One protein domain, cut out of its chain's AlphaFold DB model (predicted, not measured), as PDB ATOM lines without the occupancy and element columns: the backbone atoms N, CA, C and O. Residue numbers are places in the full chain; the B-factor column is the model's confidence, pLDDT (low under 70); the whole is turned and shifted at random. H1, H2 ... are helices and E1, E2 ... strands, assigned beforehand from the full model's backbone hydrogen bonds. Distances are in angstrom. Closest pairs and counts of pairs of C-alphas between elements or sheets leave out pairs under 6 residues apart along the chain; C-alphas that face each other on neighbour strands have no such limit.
ATOM      1  N   VAL A   3      14.426-133.022-123.242       55.78
ATOM      2  CA  VAL A   3      14.504-134.036-122.185       55.78
ATOM      3  C   VAL A   3      15.741-133.760-121.342       55.78
ATOM      4  O   VAL A   3      16.855-133.731-121.861       55.78
ATOM      5  N   LEU A   4      15.528-133.562-120.046       57.56
ATOM      6  CA  LEU A   4      16.577-133.353-119.057       57.56
ATOM      7  C   LEU A   4      17.187-134.714-118.668       57.56
ATOM      8  O   LEU A   4      16.666-135.411-117.800       57.56
ATOM      9  N   GLU A   5      18.269-135.143-119.325       44.25
ATOM     10  CA  GLU A   5      18.975-136.370-118.921       44.25
ATOM     11  C   GLU A   5      19.688-136.180-117.566       44.25
ATOM     12  O   GLU A   5      20.253-135.127-117.278       44.25
ATOM     13  N   LYS A   6      19.667-137.203-116.700       42.84
ATOM     14  CA  LYS A   6      20.280-137.146-115.361       42.84
ATOM     15  C   LYS A   6      21.788-136.866-115.448       42.84
ATOM     16  O   LYS A   6      22.514-137.650-116.052       42.84
ATOM     17  N   GLY A   7      22.259-135.830-114.743       51.16
ATOM     18  CA  GLY A   7      23.689-135.595-114.486       51.16
ATOM     19  C   GLY A   7      24.287-134.286-115.015       51.16
ATOM     20  O   GLY A   7      25.508-134.217-115.115       51.16
ATOM     21  N   PHE A   8      23.481-133.279-115.363       63.44
ATOM     22  CA  PHE A   8      23.989-131.932-115.653       63.44
ATOM     23  C   PHE A   8      23.996-131.057-114.395       63.44
ATOM     24  O   PHE A   8      23.080-131.160-113.579       63.44
ATOM     25  N   ASP A   9      25.004-130.189-114.295       62.19
ATOM     26  CA  ASP A   9      25.052-129.092-113.321       62.19
ATOM     27  C   ASP A   9      24.263-127.873-113.860       62.19
ATOM     28  O   ASP A   9      23.489-127.249-113.146       62.19
ATOM     29  N   GLU A  10      24.360-127.595-115.167       68.88
ATOM     30  CA  GLU A  10      23.649-126.502-115.848       68.88
ATOM     31  C   GLU A  10      23.115-126.977-117.211       68.88
ATOM     32  O   GLU A  10      23.854-127.595-117.986       68.88
ATOM     33  N   LEU A  11      21.846-126.683-117.531       74.62
ATOM     34  CA  LEU A  11      21.307-126.831-118.888       74.62
ATOM     35  C   LEU A  11      20.956-125.473-119.496       74.62
ATOM     36  O   LEU A  11      20.126-124.738-118.973       74.62
ATOM     37  N   LEU A  12      21.510-125.205-120.678       69.88
ATOM     38  CA  LEU A  12      21.217-124.019-121.474       69.88
ATOM     39  C   LEU A  12      20.153-124.327-122.531       69.88
ATOM     40  O   LEU A  12      20.380-125.138-123.433       69.88
ATOM     41  N   VAL A  13      19.018-123.635-122.463       74.75
ATOM     42  CA  VAL A  13      17.980-123.651-123.498       74.75
ATOM     43  C   VAL A  13      18.023-122.336-124.265       74.75
ATOM     44  O   VAL A  13      17.880-121.247-123.702       74.75
ATOM     45  N   TYR A  14      18.221-122.458-125.575       64.94
ATOM     46  CA  TYR A  14      18.169-121.359-126.531       64.94
ATOM     47  C   TYR A  14      16.842-121.412-127.288       64.94
ATOM     48  O   TYR A  14      16.343-122.500-127.575       64.94
ATOM     49  N   ASP A  15      16.302-120.242-127.630       63.00
ATOM     50  CA  ASP A  15      15.159-120.090-128.537       63.00
ATOM     51  C   ASP A  15      13.894-120.870-128.121       63.00
ATOM     52  O   ASP A  15      13.167-121.382-128.977       63.00
ATOM     53  N   LEU A  16      13.602-120.949-126.811       68.00
ATOM     54  CA  LEU A  16      12.331-121.496-126.324       68.00
ATOM     55  C   LEU A  16      11.186-120.682-126.938       68.00
ATOM     56  O   LEU A  16      11.028-119.495-126.646       68.00
ATOM     57  N   SER A  17      10.398-121.298-127.820       65.75
ATOM     58  CA  SER A  17       9.333-120.560-128.488       65.75
ATOM     59  C   SER A  17       8.213-120.257-127.494       65.75
ATOM     60  O   SER A  17       7.616-121.153-126.898       65.75
ATOM     61  N   THR A  18       7.876-118.976-127.367       65.62
ATOM     62  CA  THR A  18       6.783-118.468-126.519       65.62
ATOM     63  C   THR A  18       5.393-118.779-127.089       65.62
ATOM     64  O   THR A  18       4.370-118.363-126.552       65.62
ATOM     65  N   LEU A  19       5.328-119.526-128.200       61.34
ATOM     66  CA  LEU A  19       4.093-119.914-128.886       61.34
ATOM     67  C   LEU A  19       3.540-121.274-128.418       61.34
ATOM     68  O   LEU A  19       2.519-121.713-128.947       61.34
ATOM     69  N   GLY A  20       4.209-121.953-127.475       54.38
ATOM     70  CA  GLY A  20       3.689-123.157-126.813       54.38
ATOM     71  C   GLY A  20       3.566-124.398-127.711       54.38
ATOM     72  O   GLY A  20       2.618-125.172-127.573       54.38
ATOM     73  N   LYS A  21       4.481-124.610-128.670       59.47
ATOM     74  CA  LYS A  21       4.457-125.816-129.525       59.47
ATOM     75  C   LYS A  21       5.019-127.025-128.759       59.47
ATOM     76  O   LYS A  21       5.918-126.871-127.947       59.47
ATOM     77  N   GLU A  22       4.575-128.257-129.054       53.09
ATOM     78  CA  GLU A  22       5.049-129.483-128.357       53.09
ATOM     79  C   GLU A  22       6.574-129.699-128.388       53.09
ATOM     80  O   GLU A  22       7.159-130.359-127.525       53.09
ATOM     81  N   GLN A  23       7.248-129.134-129.387       55.38
ATOM     82  CA  GLN A  23       8.702-129.152-129.488       55.38
ATOM     83  C   GLN A  23       9.409-128.331-128.390       55.38
ATOM     84  O   GLN A  23      10.568-128.629-128.109       55.38
ATOM     85  N   ASP A  24       8.683-127.456-127.690       67.12
ATOM     86  CA  ASP A  24       9.166-126.550-126.639       67.12
ATOM     87  C   ASP A  24       8.841-127.045-125.214       67.12
ATOM     88  O   ASP A  24       9.049-126.316-124.253       67.12
ATOM     89  N   LYS A  25       8.318-128.272-125.051       78.25
ATOM     90  CA  LYS A  25       8.057-128.819-123.711       78.25
ATOM     91  C   LYS A  25       9.349-129.189-122.982       78.25
ATOM     92  O   LYS A  25      10.188-129.894-123.559       78.25
ATOM     93  N   ILE A  26       9.450-128.760-121.730       84.69
ATOM     94  CA  ILE A  26      10.511-129.019-120.761       84.69
ATOM     95  C   ILE A  26       9.951-129.978-119.710       84.69
ATOM     96  O   ILE A  26       8.948-129.689-119.060       84.69
ATOM     97  N   ASP A  27      10.589-131.134-119.573       86.81
ATOM     98  CA  ASP A  27      10.198-132.138-118.586       86.81
ATOM     99  C   ASP A  27      10.986-131.950-117.287       86.81
ATOM    100  O   ASP A  27      12.199-132.166-117.253       86.81
ATOM    101  N   LEU A  28      10.285-131.524-116.237       87.50
ATOM    102  CA  LEU A  28      10.792-131.312-114.885       87.50
ATOM    103  C   LEU A  28      10.360-132.418-113.908       87.50
ATOM    104  O   LEU A  28      10.666-132.318-112.723       87.50
ATOM    105  N   SER A  29       9.720-133.496-114.373       87.25
ATOM    106  CA  SER A  29       9.125-134.521-113.495       87.25
ATOM    107  C   SER A  29      10.118-135.274-112.602       87.25
ATOM    108  O   SER A  29       9.769-135.829-111.559       87.25
ATOM    109  N   GLU A  30      11.403-135.256-112.956       85.94
ATOM    110  CA  GLU A  30      12.485-135.825-112.145       85.94
ATOM    111  C   GLU A  30      13.042-134.839-111.088       85.94
ATOM    112  O   GLU A  30      13.973-135.178-110.343       85.94
ATOM    113  N   PHE A  31      12.496-133.621-111.004       87.19
ATOM    114  CA  PHE A  31      12.947-132.525-110.140       87.19
ATOM    115  C   PHE A  31      11.856-132.121-109.147       87.19
ATOM    116  O   PHE A  31      11.276-131.047-109.220       87.19
ATOM    117  N   SER A  32      11.651-132.969-108.140       85.06
ATOM    118  CA  SER A  32      10.596-132.836-107.123       85.06
ATOM    119  C   SER A  32      10.666-131.594-106.218       85.06
ATOM    120  O   SER A  32       9.949-131.555-105.224       85.06
ATOM    121  N   ILE A  33      11.604-130.671-106.444       91.31
ATOM    122  CA  ILE A  33      11.668-129.410-105.693       91.31
ATOM    123  C   ILE A  33      10.696-128.379-106.263       91.31
ATOM    124  O   ILE A  33      10.209-127.566-105.496       91.31
ATOM    125  N   VAL A  34      10.415-128.454-107.567       91.62
ATOM    126  CA  VAL A  34       9.459-127.580-108.240       91.62
ATOM    127  C   VAL A  34       8.126-128.317-108.300       91.62
ATOM    128  O   VAL A  34       8.006-129.314-109.014       91.62
ATOM    129  N   GLU A  35       7.149-127.882-107.508       92.62
ATOM    130  CA  GLU A  35       5.889-128.623-107.327       92.62
ATOM    131  C   GLU A  35       4.927-128.455-108.508       92.62
ATOM    132  O   GLU A  35       4.264-129.407-108.924       92.62
ATOM    133  N   ASP A  36       4.839-127.238-109.037       94.81
ATOM    134  CA  ASP A  36       3.985-126.880-110.162       94.81
ATOM    135  C   ASP A  36       4.498-125.613-110.874       94.81
ATOM    136  O   ASP A  36       5.543-125.048-110.543       94.81
ATOM    137  N   PHE A  37       3.759-125.150-111.885       94.62
ATOM    138  CA  PHE A  37       4.139-123.961-112.649       94.62
ATOM    139  C   PHE A  37       4.125-122.677-111.818       94.62
ATOM    140  O   PHE A  37       4.951-121.788-112.034       94.62
ATOM    141  N   LYS A  38       3.202-122.565-110.863       95.94
ATOM    142  CA  LYS A  38       3.134-121.386-110.006       95.94
ATOM    143  C   LYS A  38       4.378-121.329-109.123       95.94
ATOM    144  O   LYS A  38       5.039-120.295-109.087       95.94
ATOM    145  N   ASP A  39       4.716-122.444-108.488       96.00
ATOM    146  CA  ASP A  39       5.917-122.598-107.673       96.00
ATOM    147  C   ASP A  39       7.197-122.309-108.475       96.00
ATOM    148  O   ASP A  39       8.049-121.535-108.030       96.00
ATOM    149  N   LEU A  40       7.276-122.808-109.715       95.06
ATOM    150  CA  LEU A  40       8.363-122.490-110.645       95.06
ATOM    151  C   LEU A  40       8.554-120.977-110.795       95.06
ATOM    152  O   LEU A  40       9.660-120.472-110.608       95.06
ATOM    153  N   THR A  41       7.485-120.255-111.137       95.00
ATOM    154  CA  THR A  41       7.560-118.816-111.444       95.00
ATOM    155  C   THR A  41       7.724-117.923-110.216       95.00
ATOM    156  O   THR A  41       8.344-116.868-110.323       95.00
ATOM    157  N   GLU A  42       7.186-118.317-109.059       95.62
ATOM    158  CA  GLU A  42       7.207-117.491-107.845       95.62
ATOM    159  C   GLU A  42       8.449-117.733-106.975       95.62
ATOM    160  O   GLU A  42       8.910-116.796-106.319       95.62
ATOM    161  N   ASN A  43       8.994-118.957-106.966       96.12
ATOM    162  CA  ASN A  43      10.024-119.361-106.001       96.12
ATOM    163  C   ASN A  43      11.340-119.825-106.634       96.12
ATOM    164  O   ASN A  43      12.390-119.667-106.009       96.12
ATOM    165  N   HIS A  44      11.306-120.385-107.847       95.50
ATOM    166  CA  HIS A  44      12.476-121.033-108.453       95.50
ATOM    167  C   HIS A  44      13.083-120.265-109.627       95.50
ATOM    168  O   HIS A  44      14.242-120.509-109.964       95.50
ATOM    169  N   ALA A  45      12.338-119.344-110.239       95.44
ATOM    170  CA  ALA A  45      12.782-118.574-111.392       95.44
ATOM    171  C   ALA A  45      13.351-117.198-111.004       95.44
ATOM    172  O   ALA A  45      12.754-116.449-110.232       95.44
ATOM    173  N   VAL A  46      14.496-116.838-111.590       95.56
ATOM    174  CA  VAL A  46      15.156-115.535-111.415       95.56
ATOM    175  C   VAL A  46      15.622-114.985-112.761       95.56
ATOM    176  O   VAL A  46      16.284-115.681-113.529       95.56
ATOM    177  N   GLU A  47      15.328-113.713-113.024       94.06
ATOM    178  CA  GLU A  47      15.778-112.993-114.220       94.06
ATOM    179  C   GLU A  47      17.125-112.292-114.013       94.06
ATOM    180  O   GLU A  47      17.348-111.579-113.030       94.06
ATOM    181  N   TRP A  48      18.006-112.428-115.000       92.12
ATOM    182  CA  TRP A  48      19.312-111.786-115.057       92.12
ATOM    183  C   TRP A  48      19.376-110.813-116.228       92.12
ATOM    184  O   TRP A  48      19.142-111.187-117.377       92.12
ATOM    185  N   PHE A  49      19.758-109.567-115.960       90.94
ATOM    186  CA  PHE A  49      19.816-108.498-116.958       90.94
ATOM    187  C   PHE A  49      21.263-108.130-117.301       90.94
ATOM    188  O   PHE A  49      22.122-108.048-116.423       90.94
ATOM    189  N   LYS A  50      21.537-107.861-118.585       87.19
ATOM    190  CA  LYS A  50      22.868-107.434-119.067       87.19
ATOM    191  C   LYS A  50      23.231-106.021-118.637       87.19
ATOM    192  O   LYS A  50      24.407-105.666-118.599       87.19
ATOM    193  N   ASP A  51      22.220-105.197-118.396       87.94
ATOM    194  CA  ASP A  51      22.375-103.792-118.068       87.94
ATOM    195  C   ASP A  51      21.762-103.460-116.706       87.94
ATOM    196  O   ASP A  51      20.825-104.100-116.235       87.94
ATOM    197  N   SER A  52      22.278-102.400-116.083       85.38
ATOM    198  CA  SER A  52      21.802-101.913-114.785       85.38
ATOM    199  C   SER A  52      20.444-101.205-114.849       85.38
ATOM    200  O   SER A  52      19.949-100.745-113.825       85.38
ATOM    201  N   THR A  53      19.876-101.031-116.045       91.12
ATOM    202  CA  THR A  53      18.558-100.418-116.263       91.12
ATOM    203  C   THR A  53      17.440-101.452-116.386       91.12
ATOM    204  O   THR A  53      16.287-101.049-116.520       91.12
ATOM    205  N   LEU A  54      17.780-102.746-116.314       88.00
ATOM    206  CA  LEU A  54      16.877-103.889-116.443       88.00
ATOM    207  C   LEU A  54      16.101-103.897-117.772       88.00
ATOM    208  O   LEU A  54      14.941-104.289-117.822       88.00
ATOM    209  N   LYS A  55      16.714-103.415-118.862       85.31
ATOM    210  CA  LYS A  55      16.046-103.314-120.178       85.31
ATOM    211  C   LYS A  55      16.405-104.438-121.136       85.31
ATOM    212  O   LYS A  55      15.631-104.742-122.040       85.31
ATOM    213  N   HIS A  56      17.581-105.027-120.972       87.44
ATOM    214  CA  HIS A  56      18.067-106.119-121.798       87.44
ATOM    215  C   HIS A  56      18.233-107.366-120.941       87.44
ATOM    216  O   HIS A  56      19.285-107.578-120.330       87.44
ATOM    217  N   LEU A  57      17.182-108.186-120.907       87.50
ATOM    218  CA  LEU A  57      17.227-109.502-120.287       87.50
ATOM    219  C   LEU A  57      18.334-110.341-120.944       87.50
ATOM    220  O   LEU A  57      18.414-110.443-122.170       87.50
ATOM    221  N   ASP A  58      19.217-110.907-120.126       88.81
ATOM    222  CA  ASP A  58      20.175-111.915-120.568       88.81
ATOM    223  C   ASP A  58      19.529-113.296-120.555       88.81
ATOM    224  O   ASP A  58      19.547-114.004-121.563       88.81
ATOM    225  N   ASN A  59      18.978-113.688-119.406       90.12
ATOM    226  CA  ASN A  59      18.422-115.015-119.202       90.12
ATOM    227  C   ASN A  59      17.494-115.083-117.985       90.12
ATOM    228  O   ASN A  59      17.584-114.242-117.094       90.12
ATOM    229  N   THR A  60      16.665-116.121-117.949       92.19
ATOM    230  CA  THR A  60      15.979-116.591-116.742       92.19
ATOM    231  C   THR A  60      16.633-117.885-116.290       92.19
ATOM    232  O   THR A  60      16.842-118.781-117.104       92.19
ATOM    233  N   THR A  61      16.958-117.993-115.009       93.12
ATOM    234  CA  THR A  61      17.483-119.219-114.395       93.12
ATOM    235  C   THR A  61      16.417-119.829-113.497       93.12
ATOM    236  O   THR A  61      15.786-119.101-112.737       93.12
ATOM    237  N   ILE A  62      16.215-121.141-113.591       93.12
ATOM    238  CA  ILE A  62      15.298-121.928-112.763       93.12
ATOM    239  C   ILE A  62      16.132-122.882-111.901       93.12
ATOM    240  O   ILE A  62      16.856-123.720-112.444       93.12
ATOM    241  N   ASP A  63      16.022-122.766-110.577       93.56
ATOM    242  CA  ASP A  63      16.661-123.678-109.619       93.56
ATOM    243  C   ASP A  63      15.900-125.010-109.548       93.56
ATOM    244  O   ASP A  63      14.737-125.062-109.144       93.56
ATOM    245  N   LEU A  64      16.573-126.099-109.921       90.12
ATOM    246  CA  LEU A  64      16.048-127.468-109.897       90.12
ATOM    247  C   LEU A  64      16.584-128.290-108.707       90.12
ATOM    248  O   LEU A  64      16.368-129.510-108.615       90.12
ATOM    249  N   GLY A  65      17.286-127.629-107.787       88.75
ATOM    250  CA  GLY A  65      17.835-128.178-106.560       88.75
ATOM    251  C   GLY A  65      19.036-129.101-106.770       88.75
ATOM    252  O   GLY A  65      19.240-129.715-107.823       88.75
ATOM    253  N   ARG A  66      19.805-129.282-105.687       86.06
ATOM    254  CA  ARG A  66      21.062-130.060-105.667       86.06
ATOM    255  C   ARG A  66      22.091-129.524-106.671       86.06
ATOM    256  O   ARG A  66      22.672-130.316-107.405       86.06
ATOM    257  N   ASP A  67      22.272-128.204-106.686       85.00
ATOM    258  CA  ASP A  67      23.213-127.489-107.559       85.00
ATOM    259  C   ASP A  67      22.922-127.677-109.061       85.00
ATOM    260  O   ASP A  67      23.840-127.708-109.876       85.00
ATOM    261  N   ARG A  68      21.640-127.844-109.423       86.62
ATOM    262  CA  ARG A  68      21.198-128.008-110.813       86.62
ATOM    263  C   ARG A  68      20.340-126.839-111.234       86.62
ATOM    264  O   ARG A  68      19.329-126.559-110.594       86.62
ATOM    265  N   GLU A  69      20.699-126.231-112.352       90.62
ATOM    266  CA  GLU A  69      20.019-125.048-112.871       90.62
ATOM    267  C   GLU A  69      19.605-125.236-114.335       90.62
ATOM    268  O   GLU A  69      20.311-125.845-115.146       90.62
ATOM    269  N   LEU A  70      18.441-124.690-114.681       89.44
ATOM    270  CA  LEU A  70      17.963-124.559-116.052       89.44
ATOM    271  C   LEU A  70      18.016-123.087-116.459       89.44
ATOM    272  O   LEU A  70      17.330-122.249-115.881       89.44
ATOM    273  N   VAL A  71      18.796-122.776-117.487       89.69
ATOM    274  CA  VAL A  71      19.017-121.414-117.971       89.69
ATOM    275  C   VAL A  71      18.305-121.218-119.306       89.69
ATOM    276  O   VAL A  71      18.686-121.787-120.330       89.69
ATOM    277  N   LEU A  72      17.290-120.359-119.312       89.06
ATOM    278  CA  LEU A  72      16.517-119.953-120.482       89.06
ATOM    279  C   LEU A  72      17.075-118.631-121.029       89.06
ATOM    280  O   LEU A  72      16.848-117.556-120.468       89.06
ATOM    281  N   LYS A  73      17.848-118.685-122.117       85.94
ATOM    282  CA  LYS A  73      18.494-117.486-122.680       85.94
ATOM    283  C   LYS A  73      17.475-116.576-123.370       85.94
ATOM    284  O   LYS A  73      16.817-116.990-124.316       85.94
ATOM    285  N   GLY A  74      17.406-115.319-122.928       84.50
ATOM    286  CA  GLY A  74      16.547-114.283-123.508       84.50
ATOM    287  C   GLY A  74      15.041-114.490-123.321       84.50
ATOM    288  O   GLY A  74      14.274-113.882-124.061       84.50
ATOM    289  N   VAL A  75      14.621-115.334-122.376       87.44
ATOM    290  CA  VAL A  75      13.206-115.635-122.103       87.44
ATOM    291  C   VAL A  75      12.824-115.034-120.759       87.44
ATOM    292  O   VAL A  75      13.456-115.385-119.764       87.44
ATOM    293  N   ALA A  76      11.827-114.150-120.728       90.50
ATOM    294  CA  ALA A  76      11.308-113.565-119.493       90.50
ATOM    295  C   ALA A  76      10.374-114.543-118.766       90.50
ATOM    296  O   ALA A  76       9.742-115.388-119.404       90.50
ATOM    297  N   ILE A  77      10.253-114.422-117.442       91.75
ATOM    298  CA  ILE A  77       9.361-115.273-116.629       91.75
ATOM    299  C   ILE A  77       7.908-115.119-117.093       91.75
ATOM    300  O   ILE A  77       7.177-116.099-117.202       91.75
ATOM    301  N   GLU A  78       7.499-113.894-117.420       90.81
ATOM    302  CA  GLU A  78       6.156-113.556-117.911       90.81
ATOM    303  C   GLU A  78       5.802-114.154-119.281       90.81
ATOM    304  O   GLU A  78       4.620-114.267-119.610       90.81
ATOM    305  N   ASP A  79       6.804-114.561-120.063       88.50
ATOM    306  CA  ASP A  79       6.614-115.207-121.365       88.50
ATOM    307  C   ASP A  79       6.461-116.735-121.254       88.50
ATOM    308  O   ASP A  79       6.134-117.403-122.245       88.50
ATOM    309  N   LEU A  80       6.700-117.304-120.067       88.62
ATOM    310  CA  LEU A  80       6.548-118.731-119.808       88.62
ATOM    311  C   LEU A  80       5.071-119.120-119.737       88.62
ATOM    312  O   LEU A  80       4.226-118.410-119.191       88.62
ATOM    313  N   GLN A  81       4.760-120.301-120.256       88.75
ATOM    314  CA  GLN A  81       3.425-120.880-120.211       88.75
ATOM    315  C   GLN A  81       3.464-122.237-119.525       88.75
ATOM    316  O   GLN A  81       4.291-123.081-119.860       88.75
ATOM    317  N   GLU A  82       2.494-122.495-118.648       90.62
ATOM    318  CA  GLU A  82       2.333-123.780-117.952       90.62
ATOM    319  C   GLU A  82       2.351-124.981-118.910       90.62
ATOM    320  O   GLU A  82       2.954-126.007-118.622       90.62
ATOM    321  N   SER A  83       1.772-124.833-120.106       87.50
ATOM    322  CA  SER A  83       1.724-125.882-121.134       87.50
ATOM    323  C   SER A  83       3.097-126.317-121.673       87.50
ATOM    324  O   SER A  83       3.193-127.374-122.312       87.50
ATOM    325  N   GLN A  84       4.145-125.520-121.438       86.12
ATOM    326  CA  GLN A  84       5.530-125.822-121.795       86.12
ATOM    327  C   GLN A  84       6.225-126.695-120.747       86.12
ATOM    328  O   GLN A  84       7.319-127.170-121.023       86.12
ATOM    329  N   PHE A  85       5.626-126.941-119.583       88.75
ATOM    330  CA  PHE A  85       6.263-127.686-118.502       88.75
ATOM    331  C   PHE A  85       5.498-128.968-118.186       88.75
ATOM    332  O   PHE A  85       4.270-129.029-118.256       88.75
TER     333      PHE A  85
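What this domain is: This is residues 3 to 85 of the 87 residues of an uncharacterized protein of Rhizobium sp. G21 (UniProt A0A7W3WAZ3). With little regular structure, this is a twisted wall of four strands; short helix H1 stands beside it, and unnamed stretches 14 to 36 and 74 to 85 wind along one side. The printed part has 83 residues, 29 in E1, H1, E2, E3, E4 along the chain; class mixed, sheet E1 E4 E3 E2 mixed. It is compact: radius of gyration of the C-alphas 12.4 A, spans 36 by 29 by 21 A.

Where its parts are: E3, residues 57 to 63, measures 17.8 A; E2, 45 to 49, 13.5 A; E4, 69 to 73, 12.5 A; E1, 10 to 13, 9.9 A, from C-alpha 10 at (23.649, -126.502, -115.848); H1, 37 to 44, 9.8 A, to C-alpha 44 at (12.476, -121.033, -108.453).

How they stand to each other: The sheet is only just strongly twisted, its C-alphas up to 4.3 A off plane. Hairpins E2-E3 and E3-E4 form a meander, successive antiparallel neighbours; within hydrogen-bond range are N 46 and O 61, 2.8 A, and N 60 and O 72, 2.9 A. E1 is parallel to E4, N 11 and O 69 3.0 A apart. E1, H1, E2 make a split strand-helix-strand unit, E4 and E3 between its strands, crossover right-handed. H1, each O i to N i+4 pair within range, is at the sheet's level, height 3.5 A; its closest C-alphas with E3 are His 44 and Asp 63, 5.1 A.

The domain as a whole: The farthest C-alphas, Lys 6 and Thr 53, are 36.8 A apart. The printed part has no cut; E1 to H1 is a long link. pLDDT is under 70 in residues 3 to 10, 12 and 14 to 24.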